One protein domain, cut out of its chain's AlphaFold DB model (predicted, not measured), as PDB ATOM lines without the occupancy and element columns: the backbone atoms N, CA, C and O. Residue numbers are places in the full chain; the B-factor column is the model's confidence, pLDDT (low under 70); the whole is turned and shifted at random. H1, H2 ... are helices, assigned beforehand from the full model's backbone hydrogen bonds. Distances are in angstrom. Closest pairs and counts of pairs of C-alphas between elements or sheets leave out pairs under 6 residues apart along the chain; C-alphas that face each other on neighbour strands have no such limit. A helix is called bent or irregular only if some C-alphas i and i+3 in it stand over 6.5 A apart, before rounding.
ATOM      1  N   ALA A  67      15.720 -20.463 -39.832       65.19
ATOM      2  CA  ALA A  67      15.888 -20.379 -38.393       65.19
ATOM      3  C   ALA A  67      16.155 -21.769 -37.794       65.19
ATOM      4  O   ALA A  67      15.582 -22.780 -38.204       65.19
ATOM      5  N   GLN A  68      17.037 -21.826 -36.800       75.06
ATOM      6  CA  GLN A  68      17.362 -23.081 -36.133       75.06
ATOM      7  C   GLN A  68      16.196 -23.536 -35.236       75.06
ATOM      8  O   GLN A  68      15.541 -22.696 -34.599       75.06
ATOM      9  N   PRO A  69      15.923 -24.852 -35.149       78.19
ATOM     10  CA  PRO A  69      14.967 -25.369 -34.182       78.19
ATOM     11  C   PRO A  69      15.468 -25.082 -32.764       78.19
ATOM     12  O   PRO A  69      16.636 -25.303 -32.440       78.19
ATOM     13  N   LEU A  70      14.575 -24.600 -31.902       80.88
ATOM     14  CA  LEU A  70      14.905 -24.300 -30.518       80.88
ATOM     15  C   LEU A  70      14.854 -25.553 -29.662       80.88
ATOM     16  O   LEU A  70      13.927 -26.370 -29.742       80.88
ATOM     17  N   HIS A  71      15.820 -25.660 -28.759       83.81
ATOM     18  CA  HIS A  71      15.828 -26.679 -27.727       83.81
ATOM     19  C   HIS A  71      15.476 -26.089 -26.360       83.81
ATOM     20  O   HIS A  71      15.770 -24.938 -26.045       83.81
ATOM     21  N   LYS A  72      14.879 -26.909 -25.487       83.38
ATOM     22  CA  LYS A  72      14.454 -26.487 -24.140       83.38
ATOM     23  C   LYS A  72      15.620 -25.988 -23.280       83.38
ATOM     24  O   LYS A  72      15.401 -25.140 -22.424       83.38
ATOM     25  N   SER A  73      16.835 -26.492 -23.509       83.12
ATOM     26  CA  SER A  73      18.045 -26.077 -22.783       83.12
ATOM     27  C   SER A  73      18.578 -24.705 -23.204       83.12
ATOM     28  O   SER A  73      19.380 -24.129 -22.483       83.12
ATOM     29  N   GLN A  74      18.131 -24.158 -24.338       83.62
ATOM     30  CA  GLN A  74      18.621 -22.881 -24.865       83.62
ATOM     31  C   GLN A  74      17.929 -21.667 -24.226       83.62
ATOM     32  O   GLN A  74      18.046 -20.562 -24.741       83.62
ATOM     33  N   PHE A  75      17.231 -21.854 -23.101       81.62
ATOM     34  CA  PHE A  75      16.485 -20.800 -22.413       81.62
ATOM     35  C   PHE A  75      17.321 -19.531 -22.204       81.62
ATOM     36  O   PHE A  75      16.904 -18.468 -22.637       81.62
ATOM     37  N   GLN A  76      18.536 -19.663 -21.661       80.88
ATOM     38  CA  GLN A  76      19.424 -18.530 -21.361       80.88
ATOM     39  C   GLN A  76      19.788 -17.694 -22.597       80.88
ATOM     40  O   GLN A  76      19.915 -16.482 -22.518       80.88
ATOM     41  N   HIS A  77      19.928 -18.331 -23.762       76.69
ATOM     42  CA  HIS A  77      20.334 -17.656 -25.001       76.69
ATOM     43  C   HIS A  77      19.161 -16.978 -25.717       76.69
ATOM     44  O   HIS A  77      19.368 -16.153 -26.599       76.69
ATOM     45  N   TYR A  78      17.931 -17.360 -25.373       79.81
ATOM     46  CA  TYR A  78      16.701 -16.857 -25.980       79.81
ATOM     47  C   TYR A  78      15.799 -16.166 -24.952       79.81
ATOM     48  O   TYR A  78      14.641 -15.878 -25.248       79.81
ATOM     49  N   GLU A  79      16.324 -15.878 -23.761       82.44
ATOM     50  CA  GLU A  79      15.582 -15.279 -22.656       82.44
ATOM     51  C   GLU A  79      15.067 -13.887 -23.029       82.44
ATOM     52  O   GLU A  79      13.878 -13.623 -22.876       82.44
ATOM     53  N   GLY A  80      15.906 -13.042 -23.642       79.88
ATOM     54  CA  GLY A  80      15.502 -11.711 -24.115       79.88
ATOM     55  C   GLY A  80      14.415 -11.752 -25.199       79.88
ATOM     56  O   GLY A  80      13.445 -10.991 -25.155       79.88
ATOM     57  N   LEU A  81      14.507 -12.699 -26.140       81.69
ATOM     58  CA  LEU A  81      13.466 -12.931 -27.152       81.69
ATOM     59  C   LEU A  81      12.157 -13.420 -26.532       81.69
ATOM     60  O   LEU A  81      11.072 -12.977 -26.915       81.69
ATOM     61  N   PHE A  82      12.258 -14.340 -25.577       84.06
ATOM     62  CA  PHE A  82      11.116 -14.900 -24.879       84.06
ATOM     63  C   PHE A  82      10.427 -13.858 -23.988       84.06
ATOM     64  O   PHE A  82       9.197 -13.787 -23.985       84.06
ATOM     65  N   ALA A  83      11.191 -13.001 -23.308       83.75
ATOM     66  CA  ALA A  83      10.674 -11.878 -22.532       83.75
ATOM     67  C   ALA A  83       9.896 -10.902 -23.425       83.75
ATOM     68  O   ALA A  83       8.748 -10.579 -23.123       83.75
ATOM     69  N   ARG A  84      10.440 -10.536 -24.596       78.94
ATOM     70  CA  ARG A  84       9.723  -9.716 -25.589       78.94
ATOM     71  C   ARG A  84       8.454 -10.400 -26.099       78.94
ATOM     72  O   ARG A  84       7.439  -9.743 -26.312       78.94
ATOM     73  N   TYR A  85       8.485 -11.715 -26.312       83.25
ATOM     74  CA  TYR A  85       7.304 -12.485 -26.706       83.25
ATOM     75  C   TYR A  85       6.207 -12.440 -25.639       83.25
ATOM     76  O   TYR A  85       5.033 -12.264 -25.977       83.25
ATOM     77  N   LEU A  86       6.567 -12.568 -24.361       86.06
ATOM     78  CA  LEU A  86       5.615 -12.449 -23.260       86.06
ATOM     79  C   LEU A  86       5.072 -11.020 -23.126       86.06
ATOM     80  O   LEU A  86       3.864 -10.855 -22.958       86.06
ATOM     81  N   ASP A  87       5.917 -10.010 -23.298       77.50
ATOM     82  CA  ASP A  87       5.520  -8.606 -23.228       77.50
ATOM     83  C   ASP A  87       4.560  -8.240 -24.375       77.50
ATOM     84  O   ASP A  87       3.413  -7.866 -24.154       77.50
ATOM     85  N   VAL A  88       4.950  -8.495 -25.628       78.00
ATOM     86  CA  VAL A  88       4.168  -8.084 -26.806       78.00
ATOM     87  C   VAL A  88       2.913  -8.939 -27.015       78.00
ATOM     88  O   VAL A  88       1.848  -8.404 -27.316       78.00
ATOM     89  N   GLN A  89       3.001 -10.272 -26.901       70.50
ATOM     90  CA  GLN A  89       1.859 -11.149 -27.220       70.50
ATOM     91  C   GLN A  89       0.972 -11.493 -26.028       70.50
ATOM     92  O   GLN A  89      -0.136 -12.022 -26.213       70.50
ATOM     93  N   LYS A  90       1.487 -11.334 -24.810       78.06
ATOM     94  CA  LYS A  90       0.769 -11.719 -23.596       78.06
ATOM     95  C   LYS A  90       0.608 -10.573 -22.612       78.06
ATOM     96  O   LYS A  90      -0.216 -10.742 -21.722       78.06
ATOM     97  N   LEU A  91       1.287  -9.434 -22.807       72.69
ATOM     98  CA  LEU A  91       1.302  -8.307 -21.869       72.69
ATOM     99  C   LEU A  91       1.683  -8.773 -20.458       72.69
ATOM    100  O   LEU A  91       1.084  -8.379 -19.459       72.69
ATOM    101  N   ILE A  92       2.647  -9.692 -20.402       83.12
ATOM    102  CA  ILE A  92       3.134 -10.329 -19.186       83.12
ATOM    103  C   ILE A  92       4.639 -10.084 -19.106       83.12
ATOM    104  O   ILE A  92       5.366 -10.488 -20.012       83.12
ATOM    105  N   ASN A  93       5.107  -9.482 -18.012       76.88
ATOM    106  CA  ASN A  93       6.539  -9.348 -17.764       76.88
ATOM    107  C   ASN A  93       7.092 -10.652 -17.168       76.88
ATOM    108  O   ASN A  93       6.455 -11.281 -16.323       76.88
ATOM    109  N   ILE A  94       8.273 -11.058 -17.626       80.12
ATOM    110  CA  ILE A  94       8.970 -12.264 -17.178       80.12
ATOM    111  C   ILE A  94       9.291 -12.225 -15.676       80.12
ATOM    112  O   ILE A  94       9.210 -13.264 -15.028       80.12
ATOM    113  N   ASP A  95       9.546 -11.040 -15.110       75.81
ATOM    114  CA  ASP A  95       9.868 -10.856 -13.685       75.81
ATOM    115  C   ASP A  95       8.711 -11.178 -12.730       75.81
ATOM    116  O   ASP A  95       8.932 -11.411 -11.544       75.81
ATOM    117  N   ASP A  96       7.475 -11.202 -13.228       78.69
ATOM    118  CA  ASP A  96       6.291 -11.493 -12.414       78.69
ATOM    119  C   ASP A  96       5.973 -12.981 -12.315       78.69
ATOM    120  O   ASP A  96       5.036 -13.377 -11.618       78.69
ATOM    121  N   LEU A  97       6.687 -13.802 -13.085       84.25
ATOM    122  CA  LEU A  97       6.412 -15.221 -13.204       84.25
ATOM    123  C   LEU A  97       7.309 -15.993 -12.260       84.25
ATOM    124  O   LEU A  97       8.514 -15.763 -12.176       84.25
ATOM    125  N   SER A  98       6.728 -17.013 -11.642       84.62
ATOM    126  CA  SER A  98       7.528 -18.021 -10.959       84.62
ATOM    127  C   SER A  98       8.375 -18.817 -11.961       84.62
ATOM    128  O   SER A  98       7.986 -19.030 -13.113       84.62
ATOM    129  N   GLU A  99       9.528 -19.324 -11.525       81.06
ATOM    130  CA  GLU A  99      10.447 -20.087 -12.382       81.06
ATOM    131  C   GLU A  99       9.768 -21.305 -13.046       81.06
ATOM    132  O   GLU A  99      10.049 -21.664 -14.194       81.06
ATOM    133  N   THR A 100       8.817 -21.933 -12.353       81.81
ATOM    134  CA  THR A 100       8.026 -23.051 -12.882       81.81
ATOM    135  C   THR A 100       7.080 -22.607 -14.002       81.81
ATOM    136  O   THR A 100       6.947 -23.309 -15.010       81.81
ATOM    137  N   GLU A 101       6.475 -21.425 -13.886       87.44
ATOM    138  CA  GLU A 101       5.643 -20.818 -14.927       87.44
ATOM    139  C   GLU A 101       6.472 -20.352 -16.122       87.44
ATOM    140  O   GLU A 101       6.067 -20.592 -17.264       87.44
ATOM    141  N   VAL A 102       7.647 -19.757 -15.884       87.31
ATOM    142  CA  VAL A 102       8.618 -19.402 -16.931       87.31
ATOM    143  C   VAL A 102       8.991 -20.651 -17.728       87.31
ATOM    144  O   VAL A 102       8.831 -20.665 -18.948       87.31
ATOM    145  N   ARG A 103       9.375 -21.752 -17.066       87.25
ATOM    146  CA  ARG A 103       9.716 -23.027 -17.728       87.25
ATOM    147  C   ARG A 103       8.530 -23.641 -18.483       87.25
ATOM    148  O   ARG A 103       8.705 -24.180 -19.580       87.25
ATOM    149  N   GLY A 104       7.317 -23.553 -17.935       86.88
ATOM    150  CA  GLY A 104       6.093 -24.031 -18.589       86.88
ATOM    151  C   GLY A 104       5.729 -23.228 -19.846       86.88
ATOM    152  O   GLY A 104       5.375 -23.795 -20.889       86.88
ATOM    153  N   ARG A 105       5.869 -21.903 -19.780       86.44
ATOM    154  CA  ARG A 105       5.631 -20.997 -20.910       86.44
ATOM    155  C   ARG A 105       6.746 -21.080 -21.950       86.44
ATOM    156  O   ARG A 105       6.428 -21.129 -23.136       86.44
ATOM    157  N   TRP A 106       8.000 -21.237 -21.532       89.88
ATOM    158  CA  TRP A 106       9.140 -21.513 -22.410       89.88
ATOM    159  C   TRP A 106       8.940 -22.811 -23.196       89.88
ATOM    160  O   TRP A 106       9.058 -22.825 -24.417       89.88
ATOM    161  N   LYS A 107       8.506 -23.897 -22.540       89.00
ATOM    162  CA  LYS A 107       8.167 -25.160 -23.223       89.00
ATOM    163  C   LYS A 107       7.081 -24.971 -24.287       89.00
ATOM    164  O   LYS A 107       7.141 -25.586 -25.352       89.00
ATOM    165  N   SER A 108       6.097 -24.123 -24.002       87.25
ATOM    166  CA  SER A 108       5.019 -23.797 -24.937       87.25
ATOM    167  C   SER A 108       5.509 -22.924 -26.097       87.25
ATOM    168  O   SER A 108       5.090 -23.142 -27.232       87.25
ATOM    169  N   PHE A 109       6.413 -21.979 -25.830       87.12
ATOM    170  CA  PHE A 109       7.065 -21.135 -26.829       87.12
ATOM    171  C   PHE A 109       7.947 -21.957 -27.769       87.12
ATOM    172  O   PHE A 109       7.720 -21.913 -28.968       87.12
ATOM    173  N   VAL A 110       8.840 -22.800 -27.241       87.69
ATOM    174  CA  VAL A 110       9.677 -23.720 -28.035       87.69
ATOM    175  C   VAL A 110       8.816 -24.633 -28.905       87.69
ATOM    176  O   VAL A 110       9.104 -24.840 -30.079       87.69
ATOM    177  N   GLY A 111       7.710 -25.146 -28.356       85.44
ATOM    178  CA  GLY A 111       6.768 -25.953 -29.124       85.44
ATOM    179  C   GLY A 111       6.145 -25.190 -30.295       85.44
ATOM    180  O   GLY A 111       6.026 -25.751 -31.376       85.44
ATOM    181  N   LYS A 112       5.741 -23.931 -30.100       85.75
ATOM    182  CA  LYS A 112       5.190 -23.094 -31.179       85.75
ATOM    183  C   LYS A 112       6.261 -22.657 -32.180       85.75
ATOM    184  O   LYS A 112       5.994 -22.662 -33.377       85.75
ATOM    185  N   TRP A 113       7.460 -22.342 -31.692       85.12
ATOM    186  CA  TRP A 113       8.618 -21.986 -32.502       85.12
ATOM    187  C   TRP A 113       8.941 -23.109 -33.474       85.12
ATOM    188  O   TRP A 113       8.904 -22.885 -34.677       85.12
ATOM    189  N   ASN A 114       9.136 -24.324 -32.957       85.19
ATOM    190  CA  ASN A 114       9.493 -25.499 -33.751       85.19
ATOM    191  C   ASN A 114       8.375 -25.950 -34.702       85.19
ATOM    192  O   ASN A 114       8.651 -26.702 -35.625       85.19
ATOM    193  N   ARG A 115       7.129 -25.498 -34.495       79.69
ATOM    194  CA  ARG A 115       6.011 -25.725 -35.426       79.69
ATOM    195  C   ARG A 115       5.875 -24.648 -36.508       79.69
ATOM    196  O   ARG A 115       5.015 -24.797 -37.367       79.69
ATOM    197  N   GLY A 116       6.671 -23.577 -36.472       77.06
ATOM    198  CA  GLY A 116       6.555 -22.490 -37.451       77.06
ATOM    199  C   GLY A 116       5.312 -21.609 -37.262       77.06
ATOM    200  O   GLY A 116       4.901 -20.935 -38.195       77.06
ATOM    201  N   GLU A 117       4.662 -21.644 -36.092       78.12
ATOM    202  CA  GLU A 117       3.374 -20.963 -35.860       78.12
ATOM    203  C   GLU A 117       3.527 -19.490 -35.435       78.12
ATOM    204  O   GLU A 117       2.526 -18.812 -35.194       78.12
ATOM    205  N   LEU A 118       4.759 -18.998 -35.258       80.06
ATOM    206  CA  LEU A 118       5.001 -17.593 -34.920       80.06
ATOM    207  C   LEU A 118       5.027 -16.735 -36.192       80.06
ATOM    208  O   LEU A 118       5.269 -17.224 -37.290       80.06
ATOM    209  N   ALA A 119       4.762 -15.435 -36.049       78.44
ATOM    210  CA  ALA A 119       4.913 -14.510 -37.170       78.44
ATOM    211  C   ALA A 119       6.387 -14.431 -37.606       78.44
ATOM    212  O   ALA A 119       7.284 -14.549 -36.772       78.44
ATOM    213  N   GLU A 120       6.619 -14.194 -38.896       72.50
ATOM    214  CA  GLU A 120       7.938 -14.232 -39.546       72.50
ATOM    215  C   GLU A 120       9.003 -13.384 -38.827       72.50
ATOM    216  O   GLU A 120      10.088 -13.880 -38.543       72.50
ATOM    217  N   GLY A 121       8.646 -12.180 -38.363       71.81
ATOM    218  CA  GLY A 121       9.552 -11.289 -37.619       71.81
ATOM    219  C   GLY A 121       9.971 -11.762 -36.215       71.81
ATOM    220  O   GLY A 121      10.713 -11.058 -35.531       71.81
ATOM    221  N   TRP A 122       9.494 -12.923 -35.746       74.94
ATOM    222  CA  TRP A 122      10.038 -13.588 -34.554       74.94
ATOM    223  C   TRP A 122      11.218 -14.502 -34.883       74.94
ATOM    224  O   TRP A 122      12.023 -14.756 -33.991       74.94
ATOM    225  N   TYR A 123      11.323 -14.974 -36.129       74.38
ATOM    226  CA  TYR A 123      12.378 -15.877 -36.595       74.38
ATOM    227  C   TYR A 123      13.635 -15.139 -37.084       74.38
ATOM    228  O   TYR A 123      14.676 -15.770 -37.262       74.38
ATOM    229  N   ASP A 124      13.569 -13.812 -37.231       72.56
ATOM    230  CA  ASP A 124      14.699 -12.967 -37.618       72.56
ATOM    231  C   ASP A 124      15.809 -12.934 -36.558       72.56
ATOM    232  O   ASP A 124      15.586 -12.599 -35.390       72.56
ATOM    233  N   ALA A 125      17.049 -13.176 -36.990       62.94
ATOM    234  CA  ALA A 125      18.234 -13.071 -36.138       62.94
ATOM    235  C   ALA A 125      18.398 -11.661 -35.533       62.94
ATOM    236  O   ALA A 125      18.840 -11.535 -34.396       62.94
ATOM    237  N   GLU A 126      17.979 -10.595 -36.223       53.47
ATOM    238  CA  GLU A 126      18.024  -9.228 -35.680       53.47
ATOM    239  C   GLU A 126      17.001  -8.962 -34.571       53.47
ATOM    240  O   GLU A 126      17.232  -8.119 -33.703       53.47
ATOM    241  N   ALA A 127      15.864  -9.667 -34.570       60.91
ATOM    242  CA  ALA A 127      14.890  -9.551 -33.489       60.91
ATOM    243  C   ALA A 127      15.486 -10.032 -32.156       60.91
ATOM    244  O   ALA A 127      15.068  -9.551 -31.099       60.91
ATOM    245  N   ARG A 128      16.475 -10.938 -32.222       56.66
ATOM    246  CA  ARG A 128      17.269 -11.396 -31.080       56.66
ATOM    247  C   ARG A 128      18.197 -10.314 -30.554       56.66
ATOM    248  O   ARG A 128      18.099  -9.954 -29.386       56.66
ATOM    249  N   TRP A 129      19.023  -9.751 -31.430       53.22
ATOM    250  CA  TRP A 129      20.000  -8.730 -31.055       53.22
ATOM    251  C   TRP A 129      19.331  -7.463 -30.517       53.22
ATOM    252  O   TRP A 129      19.722  -6.975 -29.466       53.22
ATOM    253  N   ARG A 130      18.241  -6.984 -31.137       59.59
ATOM    254  CA  ARG A 130      17.489  -5.814 -30.632       59.59
ATOM    255  C   ARG A 130      16.879  -6.027 -29.241       59.59
ATOM    256  O   ARG A 130      16.628  -5.056 -28.530       59.59
ATOM    257  N   ALA A 131      16.584  -7.273 -28.872       59.78
ATOM    258  CA  ALA A 131      16.089  -7.603 -27.540       59.78
ATOM    259  C   ALA A 131      17.228  -7.645 -26.507       59.78
ATOM    260  O   ALA A 131      17.038  -7.167 -25.393       59.78
ATOM    261  N   GLU A 132      18.401  -8.165 -26.882       56.72
ATOM    262  CA  GLU A 132      19.608  -8.209 -26.041       56.72
ATOM    263  C   GLU A 132      20.218  -6.802 -25.824       56.72
ATOM    264  O   GLU A 132      20.607  -6.462 -24.710       56.72
ATOM    265  N   ASP A 133      20.200  -5.930 -26.837       56.09
ATOM    266  CA  ASP A 133      20.789  -4.578 -26.786       56.09
ATOM    267  C   ASP A 133      20.043  -3.630 -25.819       56.09
ATOM    268  O   ASP A 133      20.633  -2.768 -25.171       56.09
ATOM    269  N   ARG A 134      18.732  -3.839 -25.620       55.22
ATOM    270  CA  ARG A 134      17.943  -3.122 -24.597       55.22
ATOM    271  C   ARG A 134      18.308  -3.503 -23.163       55.22
ATOM    272  O   ARG A 134      18.042  -2.716 -22.261       55.22
ATOM    273  N   VAL A 135      18.869  -4.694 -22.956       54.88
ATOM    274  CA  VAL A 135      19.325  -5.166 -21.638       54.88
ATOM    275  C   VAL A 135      20.703  -4.578 -21.300       54.88
ATOM    276  O   VAL A 135      21.022  -4.418 -20.127       54.88
ATOM    277  N   LEU A 136      21.497  -4.220 -22.316       53.69
ATOM    278  CA  LEU A 136      22.868  -3.711 -22.170       53.69
ATOM    279  C   LEU A 136      23.005  -2.186 -22.378       53.69
ATOM    280  O   LEU A 136      24.057  -1.624 -22.078       53.69
ATOM    281  N   GLY A 137      21.965  -1.504 -22.865       51.22
ATOM    282  CA  GLY A 137      21.922  -0.047 -23.028       51.22
ATOM    283  C   GLY A 137      21.573   0.714 -21.742       51.22
ATOM    284  O   GLY A 137      20.954   0.156 -20.839       51.22
TER     285      GLY A 137
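AT A GLANCE: This is residues 67 to 137 of the 290 residues of an uncharacterized protein of Sphaerulina musiva (strain SO2202) (UniProt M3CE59). Four helices make a rounded body with few contacts between them: the long H3 stands at one side and H4 at the other, apart from each other, while the short H1 and then H2 cross the space between them. H1 begins beside the middle of H3, and the first part of H2 packs on H4, about perpendicular to it. The printed part has 71 residues with four named helices in the order H1, H2, H3, H4 and no named strand; its class is all helix. It is compact, with a radius of gyration of the C-alphas of 11.5 A and spans of 30 by 29 by 22 A.

HOW THE PARTS SIT: H1, residues 72 to 77, touches H3, residues 99 to 114, with residues 106 to 110 of H3 alone; the closest C-alphas, of Lys 72 and Lys 107, are 6.5 A apart. Their lines are about perpendicular, at 79 degrees. H1 and H2, residues 79 to 90, meet only through their tight link. H2 is close to H3 but not clearly touching, the closest C-alphas being those of Phe 82 and Trp 106 at 7.3 A. H2 touches H4, residues 125 to 136, with residues 80 to 84 alone, about perpendicular at 81 degrees; the closest C-alphas, of Gly 80 and Ala 131, are 5.4 A apart. H4 is apart from H1 and H3. In H2 and H3 every O i to N i+4 pair is within hydrogen-bond range; in H4 5 of 8 are, and in H1 0 of 2, with 1 of 3 O i to N i+3 pairs.

IN THESE COORDINATES: H1 begins at C-alpha 72 (14.454, -26.487, -24.140) and is 10.6 A long; it is irregular, with C-alphas 73 and 76 7.8 A apart. H2 is 15.3 A long, H3 22.1 A, and H4 17.4 A, ending at C-alpha 136 (22.868, -3.711, -22.170).

THE WHOLE: The two C-alphas farthest apart, of Arg 115 and Gly 137, are 32.7 A apart. The printed part has no cut, and no link between helices is long. The mean pLDDT of the printed part is 76.4; residue 67 and residues 125 to 137 are under 70.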